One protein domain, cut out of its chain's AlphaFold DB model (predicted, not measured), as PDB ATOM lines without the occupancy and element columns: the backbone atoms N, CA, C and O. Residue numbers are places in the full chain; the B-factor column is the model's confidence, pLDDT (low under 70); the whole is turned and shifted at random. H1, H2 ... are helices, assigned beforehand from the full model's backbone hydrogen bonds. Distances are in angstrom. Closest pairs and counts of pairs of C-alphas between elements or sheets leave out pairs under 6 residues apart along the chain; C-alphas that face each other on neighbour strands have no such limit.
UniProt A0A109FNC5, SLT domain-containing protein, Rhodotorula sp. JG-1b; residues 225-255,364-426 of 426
ATOM      1  N   GLU A 225     -49.474 -47.071   9.734       95.69
ATOM      2  CA  GLU A 225     -49.803 -45.741  10.266       95.69
ATOM      3  C   GLU A 225     -48.903 -45.343  11.455       95.69
ATOM      4  O   GLU A 225     -48.470 -44.199  11.541       95.69
ATOM      5  N   SER A 226     -48.550 -46.291  12.335       96.56
ATOM      6  CA  SER A 226     -47.827 -46.041  13.593       96.56
ATOM      7  C   SER A 226     -46.398 -46.599  13.671       96.56
ATOM      8  O   SER A 226     -45.742 -46.406  14.695       96.56
ATOM      9  N   SER A 227     -45.898 -47.297  12.644       97.62
ATOM     10  CA  SER A 227     -44.516 -47.804  12.596       97.62
ATOM     11  C   SER A 227     -44.003 -48.003  11.166       97.62
ATOM     12  O   SER A 227     -44.689 -47.714  10.188       97.62
ATOM     13  N   GLY A 228     -42.775 -48.488  11.030       97.25
ATOM     14  CA  GLY A 228     -42.153 -48.899   9.778       97.25
ATOM     15  C   GLY A 228     -40.697 -49.309   9.994       97.25
ATOM     16  O   GLY A 228     -40.287 -49.531  11.137       97.25
ATOM     17  N   PRO A 229     -39.885 -49.435   8.930       97.38
ATOM     18  CA  PRO A 229     -38.521 -49.952   9.054       97.38
ATOM     19  C   PRO A 229     -37.584 -49.015   9.836       97.38
ATOM     20  O   PRO A 229     -36.513 -49.449  10.261       97.38
ATOM     21  N   ASN A 230     -38.004 -47.766  10.074       97.88
ATOM     22  CA  ASN A 230     -37.266 -46.752  10.824       97.88
ATOM     23  C   ASN A 230     -37.819 -46.496  12.244       97.88
ATOM     24  O   ASN A 230     -37.502 -45.475  12.847       97.88
ATOM     25  N   GLY A 231     -38.613 -47.422  12.797       98.00
ATOM     26  CA  GLY A 231     -39.131 -47.360  14.174       98.00
ATOM     27  C   GLY A 231     -40.624 -47.041  14.267       98.00
ATOM     28  O   GLY A 231     -41.262 -46.760  13.254       98.00
ATOM     29  N   SER A 232     -41.181 -47.109  15.479       98.31
ATOM     30  CA  SER A 232     -42.564 -46.719  15.779       98.31
ATOM     31  C   SER A 232     -42.679 -45.236  16.126       98.31
ATOM     32  O   SER A 232     -41.750 -44.646  16.672       98.31
ATOM     33  N   GLN A 233     -43.845 -44.632  15.882       98.19
ATOM     34  CA  GLN A 233     -44.108 -43.237  16.255       98.19
ATOM     35  C   GLN A 233     -43.933 -42.994  17.764       98.19
ATOM     36  O   GLN A 233     -43.433 -41.948  18.157       98.19
ATOM     37  N   GLU A 234     -44.308 -43.960  18.607       97.31
ATOM     38  CA  GLU A 234     -44.108 -43.898  20.063       97.31
ATOM     39  C   GLU A 234     -42.618 -43.805  20.434       97.31
ATOM     40  O   GLU A 234     -42.238 -43.012  21.291       97.31
ATOM     41  N   TRP A 235     -41.769 -44.570  19.745       98.19
ATOM     42  CA  TRP A 235     -40.327 -44.596  19.976       98.19
ATOM     43  C   TRP A 235     -39.609 -43.376  19.375       98.19
ATOM     44  O   TRP A 235     -38.720 -42.812  20.009       98.19
ATOM     45  N   LEU A 236     -40.037 -42.900  18.202       98.25
ATOM     46  CA  LEU A 236     -39.558 -41.644  17.603       98.25
ATOM     47  C   LEU A 236     -39.911 -40.425  18.482       98.25
ATOM     48  O   LEU A 236     -39.095 -39.521  18.671       98.25
ATOM     49  N   ASN A 237     -41.098 -40.441  19.093       98.00
ATOM     50  CA  ASN A 237     -41.597 -39.394  19.986       98.00
ATOM     51  C   ASN A 237     -41.251 -39.638  21.470       98.00
ATOM     52  O   ASN A 237     -41.831 -38.987  22.341       98.00
ATOM     53  N   CYS A 238     -40.331 -40.561  21.767       97.94
ATOM     54  CA  CYS A 238     -39.934 -40.963  23.118       97.94
ATOM     55  C   CYS A 238     -39.821 -39.779  24.098       97.94
ATOM     56  O   CYS A 238     -39.180 -38.771  23.806       97.94
ATOM     57  N   GLY A 239     -40.469 -39.892  25.261       96.62
ATOM     58  CA  GLY A 239     -40.538 -38.838  26.282       96.62
ATOM     59  C   GLY A 239     -41.732 -37.878  26.153       96.62
ATOM     60  O   GLY A 239     -42.178 -37.345  27.169       96.62
ATOM     61  N   LEU A 240     -42.332 -37.707  24.967       97.00
ATOM     62  CA  LEU A 240     -43.576 -36.936  24.815       97.00
ATOM     63  C   LEU A 240     -44.783 -37.733  25.326       97.00
ATOM     64  O   LEU A 240     -45.051 -38.843  24.870       97.00
ATOM     65  N   SER A 241     -45.562 -37.143  26.236       94.94
ATOM     66  CA  SER A 241     -46.712 -37.804  26.863       94.94
ATOM     67  C   SER A 241     -47.929 -36.888  26.969       94.94
ATOM     68  O   SER A 241     -47.809 -35.705  27.267       94.94
ATOM     69  N   LYS A 242     -49.132 -37.450  26.781       94.31
ATOM     70  CA  LYS A 242     -50.401 -36.737  27.027       94.31
ATOM     71  C   LYS A 242     -50.809 -36.736  28.502       94.31
ATOM     72  O   LYS A 242     -51.577 -35.870  28.909       94.31
ATOM     73  N   SER A 243     -50.336 -37.706  29.290       96.44
ATOM     74  CA  SER A 243     -50.590 -37.788  30.737       96.44
ATOM     75  C   SER A 243     -49.540 -37.048  31.563       96.44
ATOM     76  O   SER A 243     -49.831 -36.632  32.679       96.44
ATOM     77  N   GLU A 244     -48.343 -36.854  31.005       96.94
ATOM     78  CA  GLU A 244     -47.239 -36.098  31.602       96.94
ATOM     79  C   GLU A 244     -46.815 -34.991  30.617       96.94
ATOM     80  O   GLU A 244     -45.775 -35.095  29.969       96.94
ATOM     81  N   PRO A 245     -47.647 -33.946  30.426       97.25
ATOM     82  CA  PRO A 245     -47.526 -33.029  29.289       97.25
ATOM     83  C   PRO A 245     -46.303 -32.103  29.344       97.25
ATOM     84  O   PRO A 245     -45.913 -31.551  28.315       97.25
ATOM     85  N   ASP A 246     -45.676 -31.971  30.513       98.00
ATOM     86  CA  ASP A 246     -44.413 -31.254  30.723       98.00
ATOM     87  C   ASP A 246     -43.171 -32.160  30.621       98.00
ATOM     88  O   ASP A 246     -42.046 -31.678  30.759       98.00
ATOM     89  N   SER A 247     -43.351 -33.462  30.358       97.25
ATOM     90  CA  SER A 247     -42.239 -34.371  30.072       97.25
ATOM     91  C   SER A 247     -41.527 -33.950  28.776       97.25
ATOM     92  O   SER A 247     -42.204 -33.690  27.770       97.25
ATOM     93  N   PRO A 248     -40.185 -33.851  28.774       97.69
ATOM     94  CA  PRO A 248     -39.428 -33.521  27.579       97.69
ATOM     95  C   PRO A 248     -39.396 -34.696  26.601       97.69
ATOM     96  O   PRO A 248     -39.246 -35.853  26.987       97.69
ATOM     97  N   TRP A 249     -39.452 -34.372  25.314       98.06
ATOM     98  CA  TRP A 249     -39.006 -35.244  24.240       98.06
ATOM     99  C   TRP A 249     -37.533 -35.592  24.460       98.06
ATOM    100  O   TRP A 249     -36.683 -34.709  24.587       98.06
ATOM    101  N   THR A 250     -37.238 -36.884  24.513       96.56
ATOM    102  CA  THR A 250     -35.891 -37.441  24.624       96.56
ATOM    103  C   THR A 250     -35.695 -38.447  23.490       96.56
ATOM    104  O   THR A 250     -35.767 -39.651  23.739       96.56
ATOM    105  N   PRO A 251     -35.512 -37.990  22.238       96.69
ATOM    106  CA  PRO A 251     -35.447 -38.885  21.091       96.69
ATOM    107  C   PRO A 251     -34.282 -39.887  21.197       96.69
ATOM    108  O   PRO A 251     -33.234 -39.554  21.766       96.69
ATOM    109  N   PRO A 252     -34.434 -41.097  20.627       96.69
ATOM    110  CA  PRO A 252     -33.336 -42.044  20.471       96.69
ATOM    111  C   PRO A 252     -32.279 -41.490  19.507       96.69
ATOM    112  O   PRO A 252     -32.610 -40.898  18.474       96.69
ATOM    113  N   ASP A 253     -30.997 -41.689  19.821       94.81
ATOM    114  CA  ASP A 253     -29.902 -41.093  19.045       94.81
ATOM    115  C   ASP A 253     -29.546 -41.948  17.818       94.81
ATOM    116  O   ASP A 253     -28.641 -42.785  17.841       94.81
ATOM    117  N   ILE A 254     -30.307 -41.756  16.738       96.31
ATOM    118  CA  ILE A 254     -30.074 -42.408  15.445       96.31
ATOM    119  C   ILE A 254     -29.461 -41.461  14.418       96.31
ATOM    120  O   ILE A 254     -29.820 -40.288  14.325       96.31
ATOM    121  N   LYS A 255     -28.579 -42.008  13.582       96.06
ATOM    122  CA  LYS A 255     -27.940 -41.311  12.463       96.06
ATOM    123  C   LYS A 255     -28.552 -41.717  11.128       96.06
ATOM    124  O   LYS A 255     -29.105 -42.803  10.975       96.06
ATOM    125  N   LEU A 364     -30.264 -37.501  13.897       97.75
ATOM    126  CA  LEU A 364     -31.214 -37.303  12.806       97.75
ATOM    127  C   LEU A 364     -32.556 -36.753  13.292       97.75
ATOM    128  O   LEU A 364     -33.141 -35.902  12.627       97.75
ATOM    129  N   LEU A 365     -33.057 -37.250  14.427       98.19
ATOM    130  CA  LEU A 365     -34.372 -36.855  14.934       98.19
ATOM    131  C   LEU A 365     -34.370 -35.400  15.391       98.19
ATOM    132  O   LEU A 365     -35.290 -34.670  15.031       98.19
ATOM    133  N   LEU A 366     -33.317 -34.963  16.087       98.12
ATOM    134  CA  LEU A 366     -33.135 -33.559  16.449       98.12
ATOM    135  C   LEU A 366     -32.925 -32.686  15.204       98.12
ATOM    136  O   LEU A 366     -33.597 -31.674  15.077       98.12
ATOM    137  N   GLY A 367     -32.084 -33.095  14.245       98.06
ATOM    138  CA  GLY A 367     -31.861 -32.337  13.006       98.06
ATOM    139  C   GLY A 367     -33.125 -32.149  12.156       98.06
ATOM    140  O   GLY A 367     -33.431 -31.030  11.752       98.06
ATOM    141  N   LEU A 368     -33.899 -33.216  11.927       98.25
ATOM    142  CA  LEU A 368     -35.192 -33.135  11.230       98.25
ATOM    143  C   LEU A 368     -36.253 -32.398  12.055       98.25
ATOM    144  O   LEU A 368     -37.044 -31.644  11.499       98.25
ATOM    145  N   GLY A 369     -36.250 -32.575  13.378       97.81
ATOM    146  CA  GLY A 369     -37.137 -31.849  14.283       97.81
ATOM    147  C   GLY A 369     -36.905 -30.341  14.207       97.81
ATOM    148  O   GLY A 369     -37.846 -29.596  13.962       97.81
ATOM    149  N   SER A 370     -35.654 -29.895  14.332       97.44
ATOM    150  CA  SER A 370     -35.257 -28.483  14.241       97.44
ATOM    151  C   SER A 370     -35.401 -27.894  12.830       97.44
ATOM    152  O   SER A 370     -35.492 -26.675  12.693       97.44
ATOM    153  N   TYR A 371     -35.490 -28.724  11.783       97.31
ATOM    154  CA  TYR A 371     -35.937 -28.273  10.459       97.31
ATOM    155  C   TYR A 371     -37.427 -27.872  10.486       97.31
ATOM    156  O   TYR A 371     -37.781 -26.805   9.999       97.31
ATOM    157  N   ASN A 372     -38.272 -28.683  11.133       95.88
ATOM    158  CA  ASN A 372     -39.718 -28.472  11.323       95.88
ATOM    159  C   ASN A 372     -40.082 -27.573  12.533       95.88
ATOM    160  O   ASN A 372     -41.254 -27.407  12.867       95.88
ATOM    161  N   GLY A 373     -39.100 -27.007  13.240       94.88
ATOM    162  CA  GLY A 373     -39.337 -26.149  14.409       94.88
ATOM    163  C   GLY A 373     -39.658 -26.877  15.726       94.88
ATOM    164  O   GLY A 373     -40.119 -26.241  16.677       94.88
ATOM    165  N   TRP A 374     -39.412 -28.189  15.825       97.06
ATOM    166  CA  TRP A 374     -39.219 -28.854  17.124       97.06
ATOM    167  C   TRP A 374     -37.861 -28.432  17.717       97.06
ATOM    168  O   TRP A 374     -37.027 -27.834  17.043       97.06
ATOM    169  N   PHE A 375     -37.613 -28.755  18.986       96.38
ATOM    170  CA  PHE A 375     -36.362 -28.423  19.674       96.38
ATOM    171  C   PHE A 375     -36.072 -29.408  20.816       96.38
ATOM    172  O   PHE A 375     -36.969 -30.107  21.295       96.38
ATOM    173  N   ASP A 376     -34.820 -29.452  21.275       95.44
ATOM    174  CA  ASP A 376     -34.431 -30.230  22.459       95.44
ATOM    175  C   ASP A 376     -35.185 -29.726  23.707       95.44
ATOM    176  O   ASP A 376     -35.250 -28.525  23.980       95.44
ATOM    177  N   GLY A 377     -35.826 -30.635  24.443       95.50
ATOM    178  CA  GLY A 377     -36.744 -30.276  25.526       95.50
ATOM    179  C   GLY A 377     -38.088 -29.680  25.070       95.50
ATOM    180  O   GLY A 377     -38.753 -28.994  25.862       95.50
ATOM    181  N   LEU A 378     -38.527 -29.929  23.828       98.31
ATOM    182  CA  LEU A 378     -39.945 -29.839  23.452       98.31
ATOM    183  C   LEU A 378     -40.776 -30.717  24.402       98.31
ATOM    184  O   LEU A 378     -40.351 -31.806  24.766       98.31
ATOM    185  N   THR A 379     -41.954 -30.258  24.816       98.50
ATOM    186  CA  THR A 379     -42.894 -31.048  25.635       98.50
ATOM    187  C   THR A 379     -44.238 -31.114  24.920       98.50
ATOM    188  O   THR A 379     -44.507 -30.284  24.048       98.50
ATOM    189  N   TYR A 380     -45.112 -32.056  25.287       97.81
ATOM    190  CA  TYR A 380     -46.440 -32.144  24.670       97.81
ATOM    191  C   TYR A 380     -47.248 -30.851  24.886       97.81
ATOM    192  O   TYR A 380     -47.868 -30.357  23.950       97.81
ATOM    193  N   ALA A 381     -47.155 -30.245  26.078       97.69
ATOM    194  CA  ALA A 381     -47.767 -28.951  26.385       97.69
ATOM    195  C   ALA A 381     -47.305 -27.837  25.431       97.69
ATOM    196  O   ALA A 381     -48.136 -27.063  24.962       97.69
ATOM    197  N   LYS A 382     -45.999 -27.766  25.123       98.00
ATOM    198  CA  LYS A 382     -45.440 -26.781  24.181       98.00
ATOM    199  C   LYS A 382     -45.872 -27.079  22.743       98.00
ATOM    200  O   LYS A 382     -46.386 -26.188  22.078       98.00
ATOM    201  N   ALA A 383     -45.722 -28.330  22.302       97.25
ATOM    202  CA  ALA A 383     -46.066 -28.766  20.949       97.25
ATOM    203  C   ALA A 383     -47.531 -28.471  20.597       97.25
ATOM    204  O   ALA A 383     -47.822 -28.034  19.486       97.25
ATOM    205  N   THR A 384     -48.448 -28.660  21.555       96.44
ATOM    206  CA  THR A 384     -49.881 -28.402  21.366       96.44
ATOM    207  C   THR A 384     -50.352 -27.031  21.866       96.44
ATOM    208  O   THR A 384     -51.556 -26.796  21.918       96.44
ATOM    209  N   ALA A 385     -49.454 -26.111  22.240       96.00
ATOM    210  CA  ALA A 385     -49.823 -24.842  22.885       96.00
ATOM    211  C   ALA A 385     -50.732 -23.946  22.020       96.00
ATOM    212  O   ALA A 385     -51.568 -23.217  22.549       96.00
ATOM    213  N   ALA A 386     -50.595 -24.018  20.693       95.31
ATOM    214  CA  ALA A 386     -51.393 -23.233  19.754       95.31
ATOM    215  C   ALA A 386     -52.801 -23.807  19.482       95.31
ATOM    216  O   ALA A 386     -53.612 -23.134  18.846       95.31
ATOM    217  N   ARG A 387     -53.120 -25.016  19.972       94.38
ATOM    218  CA  ARG A 387     -54.333 -25.779  19.617       94.38
ATOM    219  C   ARG A 387     -55.644 -25.014  19.803       94.38
ATOM    220  O   ARG A 387     -56.498 -25.061  18.928       94.38
ATOM    221  N   ASP A 388     -55.790 -24.304  20.917       93.81
ATOM    222  CA  ASP A 388     -57.016 -23.570  21.261       93.81
ATOM    223  C   ASP A 388     -56.925 -22.072  20.875       93.81
ATOM    224  O   ASP A 388     -57.607 -21.219  21.447       93.81
ATOM    225  N   THR A 389     -56.047 -21.729  19.921       93.12
ATOM    226  CA  THR A 389     -55.814 -20.358  19.428       93.12
ATOM    227  C   THR A 389     -56.360 -20.149  18.010       93.12
ATOM    228  O   THR A 389     -56.806 -21.082  17.347       93.12
ATOM    229  N   SER A 390     -56.272 -18.917  17.496       91.88
ATOM    230  CA  SER A 390     -56.619 -18.596  16.103       91.88
ATOM    231  C   SER A 390     -55.683 -19.210  15.051       91.88
ATOM    232  O   SER A 390     -55.982 -19.094  13.868       91.88
ATOM    233  N   CYS A 391     -54.570 -19.837  15.450       90.75
ATOM    234  CA  CYS A 391     -53.749 -20.668  14.570       90.75
ATOM    235  C   CYS A 391     -53.534 -22.049  15.203       90.75
ATOM    236  O   CYS A 391     -52.438 -22.389  15.638       90.75
ATOM    237  N   CYS A 392     -54.595 -22.852  15.259       91.75
ATOM    238  CA  CYS A 392     -54.509 -24.246  15.697       91.75
ATOM    239  C   CYS A 392     -53.507 -25.073  14.854       91.75
ATOM    240  O   CYS A 392     -52.877 -25.987  15.382       91.75
ATOM    241  N   GLU A 393     -53.284 -24.717  13.586       90.69
ATOM    242  CA  GLU A 393     -52.286 -25.359  12.716       90.69
ATOM    243  C   GLU A 393     -50.832 -24.971  13.067       90.69
ATOM    244  O   GLU A 393     -49.923 -25.736  12.772       90.69
ATOM    245  N   CYS A 394     -50.596 -23.871  13.801       91.31
ATOM    246  CA  CYS A 394     -49.272 -23.447  14.296       91.31
ATOM    247  C   CYS A 394     -48.752 -24.301  15.483       91.31
ATOM    248  O   CYS A 394     -48.011 -23.815  16.341       91.31
ATOM    249  N   GLN A 395     -49.182 -25.560  15.589       94.69
ATOM    250  CA  GLN A 395     -48.644 -26.544  16.530       94.69
ATOM    251  C   GLN A 395     -47.467 -27.292  15.888       94.69
ATOM    252  O   GLN A 395     -47.474 -27.526  14.683       94.69
ATOM    253  N   ASN A 396     -46.518 -27.793  16.686       96.25
ATOM    254  CA  ASN A 396     -45.589 -28.804  16.172       96.25
ATOM    255  C   ASN A 396     -46.384 -30.082  15.857       96.25
ATOM    256  O   ASN A 396     -47.086 -30.603  16.734       96.25
ATOM    257  N   ASN A 397     -46.300 -30.595  14.627       95.62
ATOM    258  CA  ASN A 397     -47.063 -31.772  14.221       95.62
ATOM    259  C   ASN A 397     -46.374 -33.053  14.711       95.62
ATOM    260  O   ASN A 397     -45.333 -33.461  14.207       95.62
ATOM    261  N   LEU A 398     -46.959 -33.708  15.715       97.12
ATOM    262  CA  LEU A 398     -46.368 -34.858  16.410       97.12
ATOM    263  C   LEU A 398     -46.407 -36.167  15.597       97.12
ATOM    264  O   LEU A 398     -46.142 -37.248  16.125       97.12
ATOM    265  N   ASP A 399     -46.717 -36.087  14.306       97.06
ATOM    266  CA  ASP A 399     -46.536 -37.124  13.296       97.06
ATOM    267  C   ASP A 399     -45.332 -36.892  12.362       97.06
ATOM    268  O   ASP A 399     -44.993 -37.821  11.633       97.06
ATOM    269  N   TYR A 400     -44.624 -35.751  12.433       98.00
ATOM    270  CA  TYR A 400     -43.548 -35.381  11.494       98.00
ATOM    271  C   TYR A 400     -42.521 -36.496  11.240       98.00
ATOM    272  O   TYR A 400     -42.338 -36.922  10.099       98.00
ATOM    273  N   HIS A 401     -41.881 -37.043  12.280       98.31
ATOM    274  CA  HIS A 401     -40.873 -38.099  12.099       98.31
ATOM    275  C   HIS A 401     -41.462 -39.409  11.560       98.31
ATOM    276  O   HIS A 401     -40.776 -40.121  10.831       98.31
ATOM    277  N   GLN A 402     -42.729 -39.724  11.847       98.38
ATOM    278  CA  GLN A 402     -43.410 -40.900  11.290       98.38
ATOM    279  C   GLN A 402     -43.757 -40.687   9.803       98.38
ATOM    280  O   GLN A 402     -43.506 -41.577   8.986       98.38
ATOM    281  N   ALA A 403     -44.245 -39.495   9.440       98.25
ATOM    282  CA  ALA A 403     -44.494 -39.072   8.061       98.25
ATOM    283  C   ALA A 403     -43.216 -39.079   7.215       98.25
ATOM    284  O   ALA A 403     -43.179 -39.702   6.154       98.25
ATOM    285  N   MET A 404     -42.138 -38.484   7.725       98.44
ATOM    286  CA  MET A 404     -40.830 -38.454   7.074       98.44
ATOM    287  C   MET A 404     -40.206 -39.845   6.937       98.44
ATOM    288  O   MET A 404     -39.906 -40.289   5.827       98.44
ATOM    289  N   LEU A 405     -39.993 -40.549   8.052       98.44
ATOM    290  CA  LEU A 405     -39.116 -41.722   8.073       98.44
ATOM    291  C   LEU A 405     -39.792 -42.994   7.553       98.44
ATOM    292  O   LEU A 405     -39.124 -43.814   6.919       98.44
ATOM    293  N   ASN A 406     -41.091 -43.164   7.807       98.31
ATOM    294  CA  ASN A 406     -41.843 -44.364   7.430       98.31
ATOM    295  C   ASN A 406     -42.849 -44.117   6.288       98.31
ATOM    296  O   ASN A 406     -43.252 -45.078   5.632       98.31
ATOM    297  N   GLY A 407     -43.192 -42.858   5.996       98.12
ATOM    298  CA  GLY A 407     -43.911 -42.450   4.788       98.12
ATOM    299  C   GLY A 407     -42.970 -42.089   3.640       98.12
ATOM    300  O   GLY A 407     -42.610 -42.943   2.823       98.12
ATOM    301  N   TRP A 408     -42.553 -40.823   3.592       98.56
ATOM    302  CA  TRP A 408     -41.867 -40.222   2.447       98.56
ATOM    303  C   TRP A 408     -40.585 -40.972   2.050       98.56
ATOM    304  O   TRP A 408     -40.431 -41.330   0.879       98.56
ATOM    305  N   LEU A 409     -39.698 -41.304   2.999       98.31
ATOM    306  CA  LEU A 409     -38.455 -42.053   2.721       98.31
ATOM    307  C   LEU A 409     -38.671 -43.501   2.223       98.31
ATOM    308  O   LEU A 409     -37.713 -44.152   1.795       98.31
ATOM    309  N   GLN A 410     -39.910 -44.002   2.264       97.62
ATOM    310  CA  GLN A 410     -40.313 -45.327   1.775       97.62
ATOM    311  C   GLN A 410     -41.089 -45.269   0.446       97.62
ATOM    312  O   GLN A 410     -41.547 -46.305  -0.034       97.62
ATOM    313  N   GLY A 411     -41.244 -44.082  -0.156       97.00
ATOM    314  CA  GLY A 411     -42.024 -43.885  -1.387       97.00
ATOM    315  C   GLY A 411     -43.532 -43.741  -1.175       97.00
ATOM    316  O   GLY A 411     -44.283 -43.772  -2.147       97.00
ATOM    317  N   LEU A 412     -43.980 -43.615   0.075       97.25
ATOM    318  CA  LEU A 412     -45.390 -43.551   0.447       97.25
ATOM    319  C   LEU A 412     -45.808 -42.114   0.776       97.25
ATOM    320  O   LEU A 412     -44.969 -41.282   1.114       97.25
ATOM    321  N   ASP A 413     -47.112 -41.846   0.709       97.06
ATOM    322  CA  ASP A 413     -47.691 -40.572   1.134       97.06
ATOM    323  C   ASP A 413     -47.521 -40.394   2.651       97.06
ATOM    324  O   ASP A 413     -48.208 -41.039   3.450       97.06
ATOM    325  N   GLY A 414     -46.585 -39.531   3.050       96.94
ATOM    326  CA  GLY A 414     -46.325 -39.228   4.455       96.94
ATOM    327  C   GLY A 414     -47.485 -38.503   5.131       96.94
ATOM    328  O   GLY A 414     -47.670 -38.681   6.334       96.94
ATOM    329  N   SER A 415     -48.345 -37.797   4.383       94.31
ATOM    330  CA  SER A 415     -49.542 -37.167   4.955       94.31
ATOM    331  C   SER A 415     -50.528 -38.197   5.521       94.31
ATOM    332  O   SER A 415     -51.254 -37.885   6.465       94.31
ATOM    333  N   GLN A 416     -50.504 -39.448   5.040       93.62
ATOM    334  CA  GLN A 416     -51.335 -40.554   5.547       93.62
ATOM    335  C   GLN A 416     -50.698 -41.327   6.716       93.62
ATOM    336  O   GLN A 416     -51.338 -42.214   7.277       93.62
ATOM    337  N   MET A 417     -49.470 -40.990   7.121       95.38
ATOM    338  CA  MET A 417     -48.767 -41.655   8.223       95.38
ATOM    339  C   MET A 417     -48.882 -40.870   9.532       95.38
ATOM    340  O   MET A 417     -48.920 -39.644   9.543       95.38
ATOM    341  N   GLY A 418     -48.877 -41.589  10.652       96.06
ATOM    342  CA  GLY A 418     -49.005 -41.037  11.995       96.06
ATOM    343  C   GLY A 418     -50.413 -41.167  12.571       96.06
ATOM    344  O   GLY A 418     -51.415 -41.067  11.872       96.06
ATOM    345  N   THR A 419     -50.469 -41.352  13.887       95.56
ATOM    346  CA  THR A 419     -51.696 -41.446  14.699       95.56
ATOM    347  C   THR A 419     -51.919 -40.191  15.556       95.56
ATOM    348  O   THR A 419     -53.048 -39.843  15.901       95.56
ATOM    349  N   ILE A 420     -50.846 -39.464  15.900       93.50
ATOM    350  CA  ILE A 420     -50.890 -38.246  16.727       93.50
ATOM    351  C   ILE A 420     -51.133 -37.009  15.845       93.50
ATOM    352  O   ILE A 420     -50.279 -36.140  15.708       93.50
ATOM    353  N   ARG A 421     -52.326 -36.933  15.248       92.25
ATOM    354  CA  ARG A 421     -52.743 -35.885  14.297       92.25
ATOM    355  C   ARG A 421     -53.118 -34.552  14.960       92.25
ATOM    356  O   ARG A 421     -54.221 -34.052  14.771       92.25
ATOM    357  N   ASN A 422     -52.251 -33.979  15.796       93.38
ATOM    358  CA  ASN A 422     -52.626 -32.815  16.616       93.38
ATOM    359  C   ASN A 422     -52.876 -31.520  15.819       93.38
ATOM    360  O   ASN A 422     -53.635 -30.684  16.304       93.38
ATOM    361  N   ILE A 423     -52.316 -31.382  14.611       91.06
ATOM    362  CA  ILE A 423     -52.610 -30.272  13.681       91.06
ATOM    363  C   ILE A 423     -53.963 -30.395  12.958       91.06
ATOM    364  O   ILE A 423     -54.371 -29.457  12.285       91.06
ATOM    365  N   GLN A 424     -54.689 -31.516  13.081       87.94
ATOM    366  CA  GLN A 424     -56.039 -31.626  12.519       87.94
ATOM    367  C   GLN A 424     -57.041 -30.899  13.425       87.94
ATOM    368  O   GLN A 424     -57.506 -31.427  14.438       87.94
ATOM    369  N   CYS A 425     -57.327 -29.653  13.058       85.06
ATOM    370  CA  CYS A 425     -58.219 -28.747  13.770       85.06
ATOM    371  C   CYS A 425     -59.702 -29.055  13.487       85.06
ATOM    372  O   CYS A 425     -60.043 -29.582  12.428       85.06
ATOM    373  N   SER A 426     -60.572 -28.759  14.461       67.50
ATOM    374  CA  SER A 426     -61.984 -29.192  14.516       67.50
ATOM    375  C   SER A 426     -62.992 -28.066  14.311       67.50
ATOM    376  O   SER A 426     -62.840 -27.062  15.045       67.50
TER     377      SER A 426
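This is residues 225 to 255 and 364 to 426 of the 426 residues of the protein "SLT domain-containing protein" of Rhodotorula sp. JG-1b (UniProt A0A109FNC5). This domain has little regular structure: a compact body mostly of loops, in which H1 and H2 both pack on the longest helix, H4, while H3 sits away from the other helices. The 94 printed residues hold four named helices, H1 to H4 in chain order, with 27 residues, and no named strand; the class is all helix. The radius of gyration of the C-alphas is 12.6 A, the spans 34 by 27 by 24 A.

H4, residues 400 to 410, touches H1, residues 233 to 236; their closest C-alphas, Gln 233 and Gln 402, are 5.5 A apart. H4 touches H2, residues 364 to 371, at a steep tilt of 67 degrees, opposite ways; their closest C-alphas, Leu 365 and His 401, are 7.2 A apart. H3, residues 380 to 383, is apart from H1, H2 and H4. Every O i to N i+4 pair is within hydrogen-bond range in H2, 4 of 7 in H4; H1 and H3 are too short for one.

H4 runs 14.3 A from C-alpha 400 (-43.548, -35.381, 11.494) to C-alpha 410 (-40.313, -45.327, 1.775). H2 measures 10.5 A, H1 and H3 5.0 A each.

Residues 256 to 363 are not printed; C-alphas 255 and 364 are 5.2 A apart. The link H3 to H4 is long. Residue 426 is under pLDDT 70.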